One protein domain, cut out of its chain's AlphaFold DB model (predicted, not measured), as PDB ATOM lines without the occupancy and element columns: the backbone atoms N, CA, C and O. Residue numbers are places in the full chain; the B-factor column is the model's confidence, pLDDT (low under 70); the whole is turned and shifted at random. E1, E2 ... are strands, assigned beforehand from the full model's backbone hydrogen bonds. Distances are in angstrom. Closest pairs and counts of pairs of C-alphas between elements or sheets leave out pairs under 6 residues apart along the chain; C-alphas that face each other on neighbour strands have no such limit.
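This is residues 75 to 189 of the 191 residues of an uncharacterized protein of Methanosarcina acetivorans (UniProt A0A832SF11). This is a sandwich: a twisted sheet of four strands, E2, E8, E5 and E6, with a smaller sheet, E1, E9 and E3, partly face to face with it. The short pair E4 and E7 lies near one end of E5 and E6, and the long strands E2 and E8 run side by side along much of the length. The printed part has 115 residues, with no named helix and nine strands, E1 to E9 along the chain; the class is all strand, though the strands hold 51 residues, under half. The sheets, in the orders E2 E8 E5 E6, E1 E9 E3 and E4 E7, are all antiparallel. The whole is compact, with a radius of gyration of the C-alphas of 13.7 A, and elongated, spanning 42 by 25 by 22 A.

Begin with E2, residues 92 to 102, and E8, residues 163 to 172, where N 98 and O 167 are 2.8 A apart, within hydrogen-bond range. E2 is an edge strand and bends by 53 degrees at residue 99. Next to E8 find E5, residues 125 to 130, with N 127 and O 170 at 2.8 A. E5 forms a hairpin with the other edge strand, E6, residues 133 to 138, with N 128 and O 135 at 2.9 A. In the second sheet, E9, residues 186 to 189, is the inner strand: N 188 and O 76 of E1, residues 76 to 79, are 2.8 A apart, and so are N 187 and O 111 of E3, residues 108 to 111. These two sheets' best planes are 11 degrees apart, and the closest C-alphas of E1 and E2, Cys 79 and Leu 95, are 6.6 A apart. In the third, N 120 of E4, residues 120 to 122, and O 152 of E7, residues 150 to 152, are 3.0 A apart. The closest C-alphas of E6 and E7, Gln 138 and Phe 150, are 5.9 A apart.

Find C-alpha 92 at (139.357, 237.082, 167.944); from there E2 runs 27.5 A to C-alpha 102. E8 covers 28.6 A, E5 16.8 A and E6 16.0 A. E1 starts at C-alpha 76 (156.463, 246.615, 159.679), and E9 ends at C-alpha 189 (160.787, 242.201, 162.042).

The C-alphas farthest apart, Phe 145 and Gly 163, are 42.9 A apart. The printed part has no cut; the long links are E1 to E2, E6 to E7 and E8 to E9. Look for pLDDT under 70 at residues 115 to 116, 139 to 151 and 180 to 183.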
ATOM      1  N   PRO A  75     161.172 247.417 159.609       85.38
ATOM      2  CA  PRO A  75     160.201 246.710 160.427       85.38
ATOM      3  C   PRO A  75     158.802 247.197 160.051       85.38
ATOM      4  O   PRO A  75     158.589 248.387 159.802       85.38
ATOM      5  N   ILE A  76     157.847 246.280 160.003       90.38
ATOM      6  CA  ILE A  76     156.463 246.615 159.679       90.38
ATOM      7  C   ILE A  76     155.706 246.746 160.988       90.38
ATOM      8  O   ILE A  76     155.682 245.812 161.789       90.38
ATOM      9  N   LYS A  77     155.107 247.916 161.216       92.19
ATOM     10  CA  LYS A  77     154.247 248.121 162.377       92.19
ATOM     11  C   LYS A  77     152.967 247.321 162.180       92.19
ATOM     12  O   LYS A  77     152.298 247.494 161.164       92.19
ATOM     13  N   VAL A  78     152.669 246.443 163.129       91.12
ATOM     14  CA  VAL A  78     151.451 245.628 163.123       91.12
ATOM     15  C   VAL A  78     150.331 246.397 163.806       91.12
ATOM     16  O   VAL A  78     149.290 246.635 163.208       91.12
ATOM     17  N   CYS A  79     150.566 246.851 165.034       87.44
ATOM     18  CA  CYS A  79     149.639 247.727 165.734       87.44
ATOM     19  C   CYS A  79     150.383 248.631 166.718       87.44
ATOM     20  O   CYS A  79     151.482 248.313 167.186       87.44
ATOM     21  N   ASP A  80     149.761 249.764 167.030       84.12
ATOM     22  CA  ASP A  80     150.092 250.530 168.226       84.12
ATOM     23  C   ASP A  80     149.724 249.735 169.484       84.12
ATOM     24  O   ASP A  80     149.054 248.699 169.417       84.12
ATOM     25  N   TYR A  81     150.149 250.239 170.644       76.75
ATOM     26  CA  TYR A  81     149.614 249.760 171.910       76.75
ATOM     27  C   TYR A  81     148.083 249.860 171.874       76.75
ATOM     28  O   TYR A  81     147.513 250.877 171.468       76.75
ATOM     29  N   TRP A  82     147.400 248.804 172.296       71.62
ATOM     30  CA  TRP A  82     145.951 248.827 172.426       71.62
ATOM     31  C   TRP A  82     145.525 247.921 173.574       71.62
ATOM     32  O   TRP A  82     146.107 246.863 173.796       71.62
ATOM     33  N   HIS A  83     144.542 248.383 174.339       79.44
ATOM     34  CA  HIS A  83     143.974 247.647 175.457       79.44
ATOM     35  C   HIS A  83     142.486 247.971 175.563       79.44
ATOM     36  O   HIS A  83     142.109 249.148 175.613       79.44
ATOM     37  N   ARG A  84     141.641 246.939 175.601       84.38
ATOM     38  CA  ARG A  84     140.204 247.070 175.888       84.38
ATOM     39  C   ARG A  84     139.651 245.793 176.505       84.38
ATOM     40  O   ARG A  84     140.247 244.735 176.364       84.38
ATOM     41  N   SER A  85     138.474 245.878 177.118       83.00
ATOM     42  CA  SER A  85     137.721 244.686 177.510       83.00
ATOM     43  C   SER A  85     137.308 243.869 176.281       83.00
ATOM     44  O   SER A  85     136.963 244.433 175.231       83.00
ATOM     45  N   ALA A  86     137.333 242.545 176.426       85.75
ATOM     46  CA  ALA A  86     136.744 241.639 175.451       85.75
ATOM     47  C   ALA A  86     135.211 241.779 175.454       85.75
ATOM     48  O   ALA A  86     134.589 241.990 176.496       85.75
ATOM     49  N   ALA A  87     134.592 241.690 174.280       88.50
ATOM     50  CA  ALA A  87     133.143 241.757 174.111       88.50
ATOM     51  C   ALA A  87     132.462 240.435 174.497       88.50
ATOM     52  O   ALA A  87     131.303 240.428 174.910       88.50
ATOM     53  N   TYR A  88     133.174 239.317 174.340       88.44
ATOM     54  CA  TYR A  88     132.720 237.971 174.667       88.44
ATOM     55  C   TYR A  88     133.920 237.031 174.828       88.44
ATOM     56  O   TYR A  88     134.994 237.284 174.294       88.44
ATOM     57  N   MET A  89     133.721 235.922 175.539       86.88
ATOM     58  CA  MET A  89     134.726 234.869 175.691       86.88
ATOM     59  C   MET A  89     135.066 234.239 174.331       86.88
ATOM     60  O   MET A  89     134.157 233.826 173.606       86.88
ATOM     61  N   GLY A  90     136.352 234.111 174.002       86.69
ATOM     62  CA  GLY A  90     136.772 233.575 172.702       86.69
ATOM     63  C   GLY A  90     136.874 234.643 171.609       86.69
ATOM     64  O   GLY A  90     136.844 234.298 170.423       86.69
ATOM     65  N   GLU A  91     136.920 235.930 171.966       88.94
ATOM     66  CA  GLU A  91     137.020 237.008 170.989       88.94
ATOM     67  C   GLU A  91     138.332 236.918 170.191       88.94
ATOM     68  O   GLU A  91     139.427 236.817 170.738       88.94
ATOM     69  N   VAL A  92     138.216 236.981 168.861       90.94
ATOM     70  CA  VAL A  92     139.357 237.082 167.944       90.94
ATOM     71  C   VAL A  92     139.379 238.491 167.377       90.94
ATOM     72  O   VAL A  92     138.417 238.915 166.737       90.94
ATOM     73  N   VAL A  93     140.498 239.186 167.545       90.12
ATOM     74  CA  VAL A  93     140.728 240.492 166.928       90.12
ATOM     75  C   VAL A  93     141.752 240.358 165.819       90.12
ATOM     76  O   VAL A  93     142.878 239.920 166.049       90.12
ATOM     77  N   ASP A  94     141.353 240.755 164.615       92.56
ATOM     78  CA  ASP A  94     142.251 240.883 163.474       92.56
ATOM     79  C   ASP A  94     142.987 242.225 163.550       92.56
ATOM     80  O   ASP A  94     142.362 243.287 163.556       92.56
ATOM     81  N   LEU A  95     144.315 242.171 163.645       90.81
ATOM     82  CA  LEU A  95     145.168 243.361 163.648       90.81
ATOM     83  C   LEU A  95     145.482 243.846 162.231       90.81
ATOM     84  O   LEU A  95     145.989 244.951 162.055       90.81
ATOM     85  N   GLY A  96     145.197 243.025 161.222       93.62
ATOM     86  CA  GLY A  96     145.417 243.318 159.819       93.62
ATOM     87  C   GLY A  96     146.258 242.264 159.108       93.62
ATOM     88  O   GLY A  96     146.795 241.315 159.687       93.62
ATOM     89  N   THR A  97     146.387 242.475 157.798       95.69
ATOM     90  CA  THR A  97     147.248 241.688 156.914       95.69
ATOM     91  C   THR A  97     148.392 242.548 156.398       95.69
ATOM     92  O   THR A  97     148.180 243.611 155.819       95.69
ATOM     93  N   PHE A  98     149.613 242.058 156.582       94.56
ATOM     94  CA  PHE A  98     150.852 242.777 156.327       94.56
ATOM     95  C   PHE A  98     151.639 242.082 155.227       94.56
ATOM     96  O   PHE A  98     151.834 240.865 155.259       94.56
ATOM     97  N   ILE A  99     152.102 242.860 154.252       91.31
ATOM     98  CA  ILE A  99     152.837 242.344 153.098       91.31
ATOM     99  C   ILE A  99     154.313 242.690 153.250       91.31
ATOM    100  O   ILE A  99     154.668 243.830 153.546       91.31
ATOM    101  N   PHE A 100     155.185 241.713 153.012       87.12
ATOM    102  CA  PHE A 100     156.629 241.922 153.028       87.12
ATOM    103  C   PHE A 100     157.361 240.988 152.071       87.12
ATOM    104  O   PHE A 100     156.937 239.863 151.826       87.12
ATOM    105  N   SER A 101     158.502 241.446 151.559       84.12
ATOM    106  CA  SER A 101     159.426 240.600 150.800       84.12
ATOM    107  C   SER A 101     160.510 240.030 151.716       84.12
ATOM    108  O   SER A 101     161.004 240.738 152.601       84.12
ATOM    109  N   TRP A 102     160.874 238.768 151.525       82.44
ATOM    110  CA  TRP A 102     161.910 238.070 152.281       82.44
ATOM    111  C   TRP A 102     162.827 237.311 151.326       82.44
ATOM    112  O   TRP A 102     162.358 236.613 150.436       82.44
ATOM    113  N   ASN A 103     164.142 237.423 151.495       77.75
ATOM    114  CA  ASN A 103     165.119 236.744 150.636       77.75
ATOM    115  C   ASN A 103     165.259 235.236 150.940       77.75
ATOM    116  O   ASN A 103     165.999 234.549 150.243       77.75
ATOM    117  N   GLY A 104     164.551 234.719 151.951       77.81
ATOM    118  CA  GLY A 104     164.642 233.324 152.392       77.81
ATOM    119  C   GLY A 104     165.761 233.052 153.399       77.81
ATOM    120  O   GLY A 104     165.961 231.899 153.775       77.81
ATOM    121  N   TYR A 105     166.474 234.090 153.844       75.69
ATOM    122  CA  TYR A 105     167.562 234.002 154.815       75.69
ATOM    123  C   TYR A 105     167.249 234.811 156.077       75.69
ATOM    124  O   TYR A 105     166.593 235.849 156.020       75.69
ATOM    125  N   GLY A 106     167.740 234.350 157.227       74.12
ATOM    126  CA  GLY A 106     167.447 234.972 158.521       74.12
ATOM    127  C   GLY A 106     166.131 234.485 159.120       74.12
ATOM    128  O   GLY A 106     165.552 233.495 158.666       74.12
ATOM    129  N   LEU A 107     165.681 235.151 160.178       82.38
ATOM    130  CA  LEU A 107     164.490 234.761 160.930       82.38
ATOM    131  C   LEU A 107     163.462 235.895 160.943       82.38
ATOM    132  O   LEU A 107     163.802 237.075 161.001       82.38
ATOM    133  N   ILE A 108     162.186 235.529 160.898       86.69
ATOM    134  CA  ILE A 108     161.057 236.456 160.916       86.69
ATOM    135  C   ILE A 108     160.329 236.310 162.246       86.69
ATOM    136  O   ILE A 108     159.957 235.203 162.642       86.69
ATOM    137  N   TYR A 109     160.096 237.436 162.914       88.50
ATOM    138  CA  TYR A 109     159.462 237.477 164.226       88.50
ATOM    139  C   TYR A 109     158.316 238.476 164.272       88.50
ATOM    140  O   TYR A 109     158.407 239.562 163.698       88.50
ATOM    141  N   LEU A 110     157.291 238.139 165.051       91.25
ATOM    142  CA  LEU A 110     156.459 239.140 165.707       91.25
ATOM    143  C   LEU A 110     157.166 239.567 167.003       91.25
ATOM    144  O   LEU A 110     157.616 238.715 167.772       91.25
ATOM    145  N   SER A 111     157.315 240.872 167.221       87.69
ATOM    146  CA  SER A 111     158.144 241.422 168.291       87.69
ATOM    147  C   SER A 111     157.592 242.706 168.906       87.69
ATOM    148  O   SER A 111     156.977 243.511 168.217       87.69
ATOM    149  N   SER A 112     157.874 242.917 170.194       84.00
ATOM    150  CA  SER A 112     157.572 244.151 170.931       84.00
ATOM    151  C   SER A 112     158.544 245.290 170.612       84.00
ATOM    152  O   SER A 112     158.401 246.416 171.079       84.00
ATOM    153  N   SER A 113     159.571 245.013 169.804       79.94
ATOM    154  CA  SER A 113     160.550 245.995 169.373       79.94
ATOM    155  C   SER A 113     160.618 246.056 167.856       79.94
ATOM    156  O   SER A 113     160.757 245.048 167.171       79.94
ATOM    157  N   LYS A 114     160.635 247.281 167.329       79.38
ATOM    158  CA  LYS A 114     160.901 247.546 165.910       79.38
ATOM    159  C   LYS A 114     162.326 247.204 165.481       79.38
ATOM    160  O   LYS A 114     162.620 247.196 164.293       79.38
ATOM    161  N   THR A 115     163.235 247.007 166.431       64.75
ATOM    162  CA  THR A 115     164.653 246.799 166.132       64.75
ATOM    163  C   THR A 115     165.130 245.403 166.475       64.75
ATOM    164  O   THR A 115     165.897 244.860 165.700       64.75
ATOM    165  N   VAL A 116     164.720 244.807 167.596       66.75
ATOM    166  CA  VAL A 116     165.273 243.521 168.064       66.75
ATOM    167  C   VAL A 116     164.180 242.477 168.215       66.75
ATOM    168  O   VAL A 116     163.052 242.838 168.510       66.75
ATOM    169  N   ALA A 117     164.513 241.187 168.103       72.88
ATOM    170  CA  ALA A 117     163.603 240.122 168.522       72.88
ATOM    171  C   ALA A 117     163.445 240.155 170.049       72.88
ATOM    172  O   ALA A 117     164.250 239.600 170.796       72.88
ATOM    173  N   ALA A 118     162.421 240.868 170.492       73.44
ATOM    174  CA  ALA A 118     161.968 240.966 171.868       73.44
ATOM    175  C   ALA A 118     160.699 240.138 172.089       73.44
ATOM    176  O   ALA A 118     159.898 239.944 171.167       73.44
ATOM    177  N   ASN A 119     160.549 239.657 173.326       79.12
ATOM    178  CA  ASN A 119     159.390 238.891 173.764       79.12
ATOM    179  C   ASN A 119     158.117 239.718 173.624       79.12
ATOM    180  O   ASN A 119     158.108 240.906 173.943       79.12
ATOM    181  N   LEU A 120     157.050 239.066 173.188       80.38
ATOM    182  CA  LEU A 120     155.719 239.645 173.211       80.38
ATOM    183  C   LEU A 120     155.101 239.465 174.585       80.38
ATOM    184  O   LEU A 120     155.286 238.419 175.205       80.38
ATOM    185  N   TYR A 121     154.353 240.480 175.000       77.62
ATOM    186  CA  TYR A 121     153.392 240.407 176.084       77.62
ATOM    187  C   TYR A 121     152.024 240.645 175.464       77.62
ATOM    188  O   TYR A 121     151.662 241.769 175.123       77.62
ATOM    189  N   VAL A 122     151.296 239.563 175.247       77.06
ATOM    190  CA  VAL A 122     149.888 239.611 174.852       77.06
ATOM    191  C   VAL A 122     149.096 238.857 175.907       77.06
ATOM    192  O   VAL A 122     149.704 238.167 176.726       77.06
ATOM    193  N   ASP A 123     147.776 239.020 175.900       71.44
ATOM    194  CA  ASP A 123     146.867 238.305 176.801       71.44
ATOM    195  C   ASP A 123     146.907 236.793 176.473       71.44
ATOM    196  O   ASP A 123     147.957 236.161 176.562       71.44
ATOM    197  N   ASP A 124     145.855 236.165 175.965       77.19
ATOM    198  CA  ASP A 124     145.869 234.695 175.949       77.19
ATOM    199  C   ASP A 124     146.719 234.078 174.826       77.19
ATOM    200  O   ASP A 124     147.505 233.143 175.044       77.19
ATOM    201  N   ALA A 125     146.568 234.570 173.594       85.31
ATOM    202  CA  ALA A 125     147.351 234.074 172.468       85.31
ATOM    203  C   ALA A 125     147.484 235.080 171.326       85.31
ATOM    204  O   ALA A 125     146.596 235.890 171.053       85.31
ATOM    205  N   ILE A 126     148.577 234.932 170.578       89.06
ATOM    206  CA  ILE A 126     148.759 235.566 169.273       89.06
ATOM    207  C   ILE A 126     148.875 234.501 168.188       89.06
ATOM    208  O   ILE A 126     149.476 233.439 168.368       89.06
ATOM    209  N   ARG A 127     148.280 234.784 167.036       92.81
ATOM    210  CA  ARG A 127     148.280 233.912 165.868       92.81
ATOM    211  C   ARG A 127     148.845 234.660 164.671       92.81
ATOM    212  O   ARG A 127     148.448 235.788 164.394       92.81
ATOM    213  N   ALA A 128     149.738 233.996 163.947       95.31
ATOM    214  CA  ALA A 128     150.236 234.443 162.654       95.31
ATOM    215  C   ALA A 128     149.755 233.475 161.570       95.31
ATOM    216  O   ALA A 128     149.932 232.261 161.700       95.31
ATOM    217  N   ILE A 129     149.148 234.006 160.513       97.81
ATOM    218  CA  ILE A 129     148.562 233.229 159.418       97.81
ATOM    219  C   ILE A 129     149.194 233.676 158.108       97.81
ATOM    220  O   ILE A 129     149.281 234.867 157.824       97.81
ATOM    221  N   THR A 130     149.599 232.716 157.289       96.75
ATOM    222  CA  THR A 130     150.080 232.931 155.920       96.75
ATOM    223  C   THR A 130     149.401 231.937 154.975       96.75
ATOM    224  O   THR A 130     148.833 230.945 155.437       96.75
ATOM    225  N   PRO A 131     149.547 232.093 153.648       96.25
ATOM    226  CA  PRO A 131     149.160 231.054 152.691       96.25
ATOM    227  C   PRO A 131     149.897 229.713 152.864       96.25
ATOM    228  O   PRO A 131     149.527 228.727 152.231       96.25
ATOM    229  N   HIS A 132     150.966 229.662 153.664       95.00
ATOM    230  CA  HIS A 132     151.800 228.471 153.841       95.00
ATOM    231  C   HIS A 132     151.590 227.773 155.183       95.00
ATOM    232  O   HIS A 132     152.108 226.675 155.380       95.00
ATOM    233  N   GLY A 133     150.827 228.378 156.089       96.44
ATOM    234  CA  GLY A 133     150.512 227.787 157.377       96.44
ATOM    235  C   GLY A 133     150.119 228.816 158.424       96.44
ATOM    236  O   GLY A 133     150.186 230.029 158.211       96.44
ATOM    237  N   THR A 134     149.751 228.284 159.583       96.25
ATOM    238  CA  THR A 134     149.327 229.048 160.752       96.25
ATOM    239  C   THR A 134     150.182 228.654 161.942       96.25
ATOM    240  O   THR A 134     150.345 227.466 162.223       96.25
ATOM    241  N   LEU A 135     150.678 229.648 162.673       94.19
ATOM    242  CA  LEU A 135     151.307 229.455 163.972       94.19
ATOM    243  C   LEU A 135     150.450 230.089 165.054       94.19
ATOM    244  O   LEU A 135     150.018 231.234 164.938       94.19
ATOM    245  N   ASN A 136     150.227 229.313 166.109       91.00
ATOM    246  CA  ASN A 136     149.557 229.749 167.320       91.00
ATOM    247  C   ASN A 136     150.599 229.816 168.430       91.00
ATOM    248  O   ASN A 136     151.168 228.791 168.804       91.00
ATOM    249  N   PHE A 137     150.825 231.009 168.955       87.06
ATOM    250  CA  PHE A 137     151.683 231.237 170.105       87.06
ATOM    251  C   PHE A 137     150.770 231.332 171.321       87.06
ATOM    252  O   PHE A 137     150.145 232.363 171.567       87.06
ATOM    253  N   GLN A 138     150.616 230.198 172.001       80.19
ATOM    254  CA  GLN A 138     149.779 230.066 173.190       80.19
ATOM    255  C   GLN A 138     150.663 229.977 174.441       80.19
ATOM    256  O   GLN A 138     151.690 229.304 174.413       80.19
ATOM    257  N   GLN A 139     150.235 230.697 175.481       68.25
ATOM    258  CA  GLN A 139     150.559 230.639 176.915       68.25
ATOM    259  C   GLN A 139     151.902 230.034 177.390       68.25
ATOM    260  O   GLN A 139     152.182 228.848 177.213       68.25
ATOM    261  N   ILE A 140     152.645 230.824 178.185       55.41
ATOM    262  CA  ILE A 140     153.607 230.322 179.187       55.41
ATOM    263  C   ILE A 140     153.430 231.142 180.482       55.41
ATOM    264  O   ILE A 140     154.233 232.020 180.786       55.41
ATOM    265  N   GLY A 141     152.378 230.853 181.255       56.53
ATOM    266  CA  GLY A 141     152.234 231.318 182.642       56.53
ATOM    267  C   GLY A 141     151.033 232.221 182.945       56.53
ATOM    268  O   GLY A 141     150.368 232.749 182.057       56.53
ATOM    269  N   PHE A 142     150.772 232.363 184.247       59.19
ATOM    270  CA  PHE A 142     149.837 233.322 184.834       59.19
ATOM    271  C   PHE A 142     150.625 234.520 185.363       59.19
ATOM    272  O   PHE A 142     151.685 234.337 185.973       59.19
ATOM    273  N   ASN A 143     150.113 235.736 185.173       59.31
ATOM    274  CA  ASN A 143     150.655 236.897 185.875       59.31
ATOM    275  C   ASN A 143     150.113 236.957 187.331       59.31
ATOM    276  O   ASN A 143     149.136 236.279 187.661       59.31
ATOM    277  N   PRO A 144     150.704 237.772 188.227       51.47
ATOM    278  CA  PRO A 144     150.253 237.909 189.621       51.47
ATOM    279  C   PRO A 144     148.827 238.458 189.792       51.47
ATOM    280  O   PRO A 144     148.313 238.477 190.907       51.47
ATOM    281  N   PHE A 145     148.208 238.928 188.708       57.75
ATOM    282  CA  PHE A 145     146.850 239.465 188.671       57.75
ATOM    283  C   PHE A 145     145.826 238.445 188.154       57.75
ATOM    284  O   PHE A 145     144.643 238.759 188.105       57.75
ATOM    285  N   GLY A 146     146.260 237.221 187.828       58.75
ATOM    286  CA  GLY A 146     145.385 236.127 187.408       58.75
ATOM    287  C   GLY A 146     145.075 236.079 185.911       58.75
ATOM    288  O   GLY A 146     144.265 235.245 185.518       58.75
ATOM    289  N   ASN A 147     145.726 236.900 185.081       61.34
ATOM    290  CA  ASN A 147     145.502 236.888 183.632       61.34
ATOM    291  C   ASN A 147     146.483 235.914 182.957       61.34
ATOM    292  O   ASN A 147     147.663 235.855 183.340       61.34
ATOM    293  N   GLU A 148     146.009 235.153 181.967       60.84
ATOM    294  CA  GLU A 148     146.880 234.322 181.130       60.84
ATOM    295  C   GLU A 148     147.630 235.213 180.141       60.84
ATOM    296  O   GLU A 148     147.060 236.121 179.549       60.84
ATOM    297  N   GLN A 149     148.940 234.990 180.009       67.00
ATOM    298  CA  GLN A 149     149.775 235.786 179.114       67.00
ATOM    299  C   GLN A 149     150.676 234.895 178.265       67.00
ATOM    300  O   GLN A 149     151.335 233.972 178.765       67.00
ATOM    301  N   PHE A 150     150.759 235.176 176.965       66.75
ATOM    302  CA  PHE A 150     151.886 234.688 176.180       66.75
ATOM    303  C   PHE A 150     153.097 235.573 176.458       66.75
ATOM    304  O   PHE A 150     153.076 236.776 176.198       66.75
ATOM    305  N   TYR A 151     154.165 234.931 176.937       66.25
ATOM    306  CA  TYR A 151     155.473 235.537 177.111       66.25
ATOM    307  C   TYR A 151     156.526 234.741 176.349       66.25
ATOM    308  O   TYR A 151     156.943 233.657 176.763       66.25
ATOM    309  N   GLY A 152     156.976 235.274 175.218       72.69
ATOM    310  CA  GLY A 152     158.024 234.618 174.449       72.69
ATOM    311  C   GLY A 152     158.304 235.247 173.098       72.69
ATOM    312  O   GLY A 152     157.666 236.211 172.673       72.69
ATOM    313  N   LEU A 153     159.289 234.672 172.412       79.62
ATOM    314  CA  LEU A 153     159.622 235.033 171.041       79.62
ATOM    315  C   LEU A 153     158.657 234.342 170.078       79.62
ATOM    316  O   LEU A 153     158.632 233.113 169.988       79.62
ATOM    317  N   ALA A 154     157.913 235.128 169.306       87.38
ATOM    318  CA  ALA A 154     157.013 234.619 168.281       87.38
ATOM    319  C   ALA A 154     157.736 234.511 166.927       87.38
ATOM    320  O   ALA A 154     157.629 235.385 166.067       87.38
ATOM    321  N   ASN A 155     158.523 233.443 166.754       87.69
ATOM    322  CA  ASN A 155     159.204 233.138 165.493       87.69
ATOM    323  C   ASN A 155     158.212 232.572 164.466       87.69
ATOM    324  O   ASN A 155     157.703 231.466 164.651       87.69
ATOM    325  N   ILE A 156     157.986 233.297 163.369       94.88
ATOM    326  CA  ILE A 156     157.057 232.909 162.297       94.88
ATOM    327  C   ILE A 156     157.749 232.406 161.023       94.88
ATOM    328  O   ILE A 156     157.106 232.205 159.994       94.88
ATOM    329  N   THR A 157     159.063 232.192 161.066       89.81
ATOM    330  CA  THR A 157     159.872 231.852 159.883       89.81
ATOM    331  C   THR A 157     159.370 230.603 159.160       89.81
ATOM    332  O   THR A 157     159.348 230.571 157.934       89.81
ATOM    333  N   SER A 158     158.929 229.579 159.898       93.19
ATOM    334  CA  SER A 158     158.511 228.290 159.324       93.19
ATOM    335  C   SER A 158     157.251 228.359 158.458       93.19
ATOM    336  O   SER A 158     157.012 227.442 157.674       93.19
ATOM    337  N   ILE A 159     156.463 229.432 158.571       96.62
ATOM    338  CA  ILE A 159     155.282 229.679 157.732       96.62
ATOM    339  C   ILE A 159     155.546 230.730 156.645       96.62
ATOM    340  O   ILE A 159     154.635 231.125 155.932       96.62
ATOM    341  N   CYS A 160     156.788 231.177 156.470       93.31
ATOM    342  CA  CYS A 160     157.165 232.143 155.438       93.31
ATOM    343  C   CYS A 160     157.981 231.471 154.322       93.31
ATOM    344  O   CYS A 160     158.535 230.384 154.499       93.31
ATOM    345  N   ARG A 161     158.081 232.116 153.154       90.75
ATOM    346  CA  ARG A 161     158.915 231.659 152.025       90.75
ATOM    347  C   ARG A 161     159.725 232.796 151.411       90.75
ATOM    348  O   ARG A 161     159.376 233.963 151.556       90.75
ATOM    349  N   ALA A 162     160.790 232.451 150.689       86.81
ATOM    350  CA  ALA A 162     161.502 233.423 149.865       86.81
ATOM    351  C   ALA A 162     160.543 234.073 148.845       86.81
ATOM    352  O   ALA A 162     159.721 233.389 148.235       86.81
ATOM    353  N   GLY A 163     160.660 235.386 148.657       85.31
ATOM    354  CA  GLY A 163     159.761 236.210 147.855       85.31
ATOM    355  C   GLY A 163     158.758 236.999 148.698       85.31
ATOM    356  O   GLY A 163     159.041 237.414 149.822       85.31
ATOM    357  N   ASN A 164     157.588 237.263 148.118       90.38
ATOM    358  CA  ASN A 164     156.540 238.056 148.754       90.38
ATOM    359  C   ASN A 164     155.692 237.186 149.684       90.38
ATOM    360  O   ASN A 164     155.226 236.118 149.293       90.38
ATOM    361  N   ASN A 165     155.462 237.681 150.894       93.06
ATOM    362  CA  ASN A 165     154.655 237.046 151.925       93.06
ATOM    363  C   ASN A 165     153.528 237.992 152.337       93.06
ATOM    364  O   ASN A 165     153.711 239.210 152.376       93.06
ATOM    365  N   SER A 166     152.385 237.412 152.694       96.25
ATOM    366  CA  SER A 166     151.292 238.084 153.393       96.25
ATOM    367  C   SER A 166     151.086 237.394 154.739       96.25
ATOM    368  O   SER A 166     150.847 236.185 154.768       96.25
ATOM    369  N   VAL A 167     151.181 238.147 155.830       96.88
ATOM    370  CA  VAL A 167     150.937 237.671 157.196       96.88
ATOM    371  C   VAL A 167     149.711 238.375 157.753       96.88
ATOM    372  O   VAL A 167     149.718 239.596 157.878       96.88
ATOM    373  N   THR A 168     148.683 237.620 158.119       97.50
ATOM    374  CA  THR A 168     147.575 238.111 158.947       97.50
ATOM    375  C   THR A 168     147.907 237.846 160.410       97.50
ATOM    376  O   THR A 168     148.312 236.732 160.759       97.50
ATOM    377  N   VAL A 169     147.757 238.860 161.262       94.50
ATOM    378  CA  VAL A 169     148.027 238.747 162.701       94.50
ATOM    379  C   VAL A 169     146.724 238.877 163.470       94.50
ATOM    380  O   VAL A 169     145.975 239.829 163.274       94.50
ATOM    381  N   GLN A 170     146.466 237.925 164.362       92.69
ATOM    382  CA  GLN A 170     145.273 237.913 165.202       92.69
ATOM    383  C   GLN A 170     145.655 237.775 166.672       92.69
ATOM    384  O   GLN A 170     146.576 237.029 167.006       92.69
ATOM    385  N   ILE A 171     144.916 238.454 167.544       88.44
ATOM    386  CA  ILE A 171     144.936 238.218 168.990       88.44
ATOM    387  C   ILE A 171     143.667 237.458 169.355       88.44
ATOM    388  O   ILE A 171     142.594 237.734 168.817       88.44
ATOM    389  N   TYR A 172     143.809 236.478 170.237       85.31
ATOM    390  CA  TYR A 172     142.707 235.684 170.754       85.31
ATOM    391  C   TYR A 172     142.612 235.900 172.257       85.31
ATOM    392  O   TYR A 172     143.585 235.613 172.953       85.31
ATOM    393  N   ASP A 173     141.463 236.385 172.721       82.25
ATOM    394  CA  ASP A 173     141.046 236.303 174.119       82.25
ATOM    395  C   ASP A 173     140.208 235.032 174.294       82.25
ATOM    396  O   ASP A 173     139.311 234.722 173.517       82.25
ATOM    397  N   ARG A 174     140.540 234.254 175.308       76.81
ATOM    398  CA  ARG A 174     139.974 232.966 175.672       76.81
ATOM    399  C   ARG A 174     139.011 233.104 176.847       76.81
ATOM    400  O   ARG A 174     138.121 232.261 176.933       76.81
ATOM    401  N   PHE A 175     139.153 234.107 177.719       76.50
ATOM    402  CA  PHE A 175     138.394 234.192 178.983       76.50
ATOM    403  C   PHE A 175     137.391 235.340 179.066       76.50
ATOM    404  O   PHE A 175     136.615 235.389 180.021       76.50
ATOM    405  N   GLY A 176     137.350 236.233 178.082       73.81
ATOM    406  CA  GLY A 176     136.416 237.351 178.047       73.81
ATOM    407  C   GLY A 176     136.790 238.474 179.011       73.81
ATOM    408  O   GLY A 176     135.896 239.197 179.450       73.81
ATOM    409  N   GLN A 177     138.066 238.604 179.393       74.12
ATOM    410  CA  GLN A 177     138.489 239.582 180.405       74.12
ATOM    411  C   GLN A 177     139.096 240.833 179.771       74.12
ATOM    412  O   GLN A 177     138.636 241.951 180.024       74.12
ATOM    413  N   GLY A 178     140.097 240.653 178.915       76.12
ATOM    414  CA  GLY A 178     140.881 241.729 178.332       76.12
ATOM    415  C   GLY A 178     141.376 241.366 176.941       76.12
ATOM    416  O   GLY A 178     141.332 240.227 176.508       76.12
ATOM    417  N   LEU A 179     141.779 242.378 176.188       76.00
ATOM    418  CA  LEU A 179     142.458 242.214 174.917       76.00
ATOM    419  C   LEU A 179     143.604 243.210 174.853       76.00
ATOM    420  O   LEU A 179     143.406 244.407 175.077       76.00
ATOM    421  N   GLY A 180     144.779 242.700 174.488       65.25
ATOM    422  CA  GLY A 180     146.021 243.465 174.440       65.25
ATOM    423  C   GLY A 180     146.646 243.667 175.823       65.25
ATOM    424  O   GLY A 180     146.008 243.470 176.853       65.25
ATOM    425  N   TYR A 181     147.924 244.042 175.856       65.75
ATOM    426  CA  TYR A 181     148.628 244.363 177.096       65.75
ATOM    427  C   TYR A 181     149.442 245.645 176.918       65.75
ATOM    428  O   TYR A 181     150.045 245.884 175.874       65.75
ATOM    429  N   TYR A 182     149.428 246.493 177.943       59.28
ATOM    430  CA  TYR A 182     150.155 247.759 177.984       59.28
ATOM    431  C   TYR A 182     151.612 247.499 178.411       59.28
ATOM    432  O   TYR A 182     151.794 246.741 179.364       59.28
ATOM    433  N   PRO A 183     152.654 248.121 177.819       57.56
ATOM    434  CA  PRO A 183     152.648 249.217 176.842       57.56
ATOM    435  C   PRO A 183     153.209 248.862 175.447       57.56
ATOM    436  O   PRO A 183     153.540 249.773 174.688       57.56
ATOM    437  N   ASP A 184     153.391 247.587 175.106       71.44
ATOM    438  CA  ASP A 184     154.256 247.237 173.974       71.44
ATOM    439  C   ASP A 184     153.559 247.384 172.608       71.44
ATOM    440  O   ASP A 184     152.472 246.861 172.364       71.44
ATOM    441  N   GLU A 185     154.213 248.093 171.684       86.81
ATOM    442  CA  GLU A 185     153.852 248.091 170.261       86.81
ATOM    443  C   GLU A 185     154.129 246.712 169.650       86.81
ATOM    444  O   GLU A 185     155.069 246.035 170.062       86.81
ATOM    445  N   LEU A 186     153.401 246.326 168.600       88.12
ATOM    446  CA  LEU A 186     153.673 245.081 167.880       88.12
ATOM    447  C   LEU A 186     154.303 245.353 166.515       88.12
ATOM    448  O   LEU A 186     153.800 246.138 165.708       88.12
ATOM    449  N   TRP A 187     155.385 244.640 166.236       91.06
ATOM    450  CA  TRP A 187     156.190 244.777 165.034       91.06
ATOM    451  C   TRP A 187     156.423 243.427 164.372       91.06
ATOM    452  O   TRP A 187     156.634 242.416 165.034       91.06
ATOM    453  N   LEU A 188     156.450 243.422 163.046       90.81
ATOM    454  CA  LEU A 188     156.972 242.332 162.241       90.81
ATOM    455  C   LEU A 188     158.392 242.703 161.814       90.81
ATOM    456  O   LEU A 188     158.597 243.671 161.075       90.81
ATOM    457  N   ILE A 189     159.369 241.935 162.283       84.56
ATOM    458  CA  ILE A 189     160.787 242.201 162.042       84.56
ATOM    459  C   ILE A 189     161.467 241.022 161.352       84.56
ATOM    460  O   ILE A 189     161.076 239.864 161.512       84.56
TER     461      ILE A 189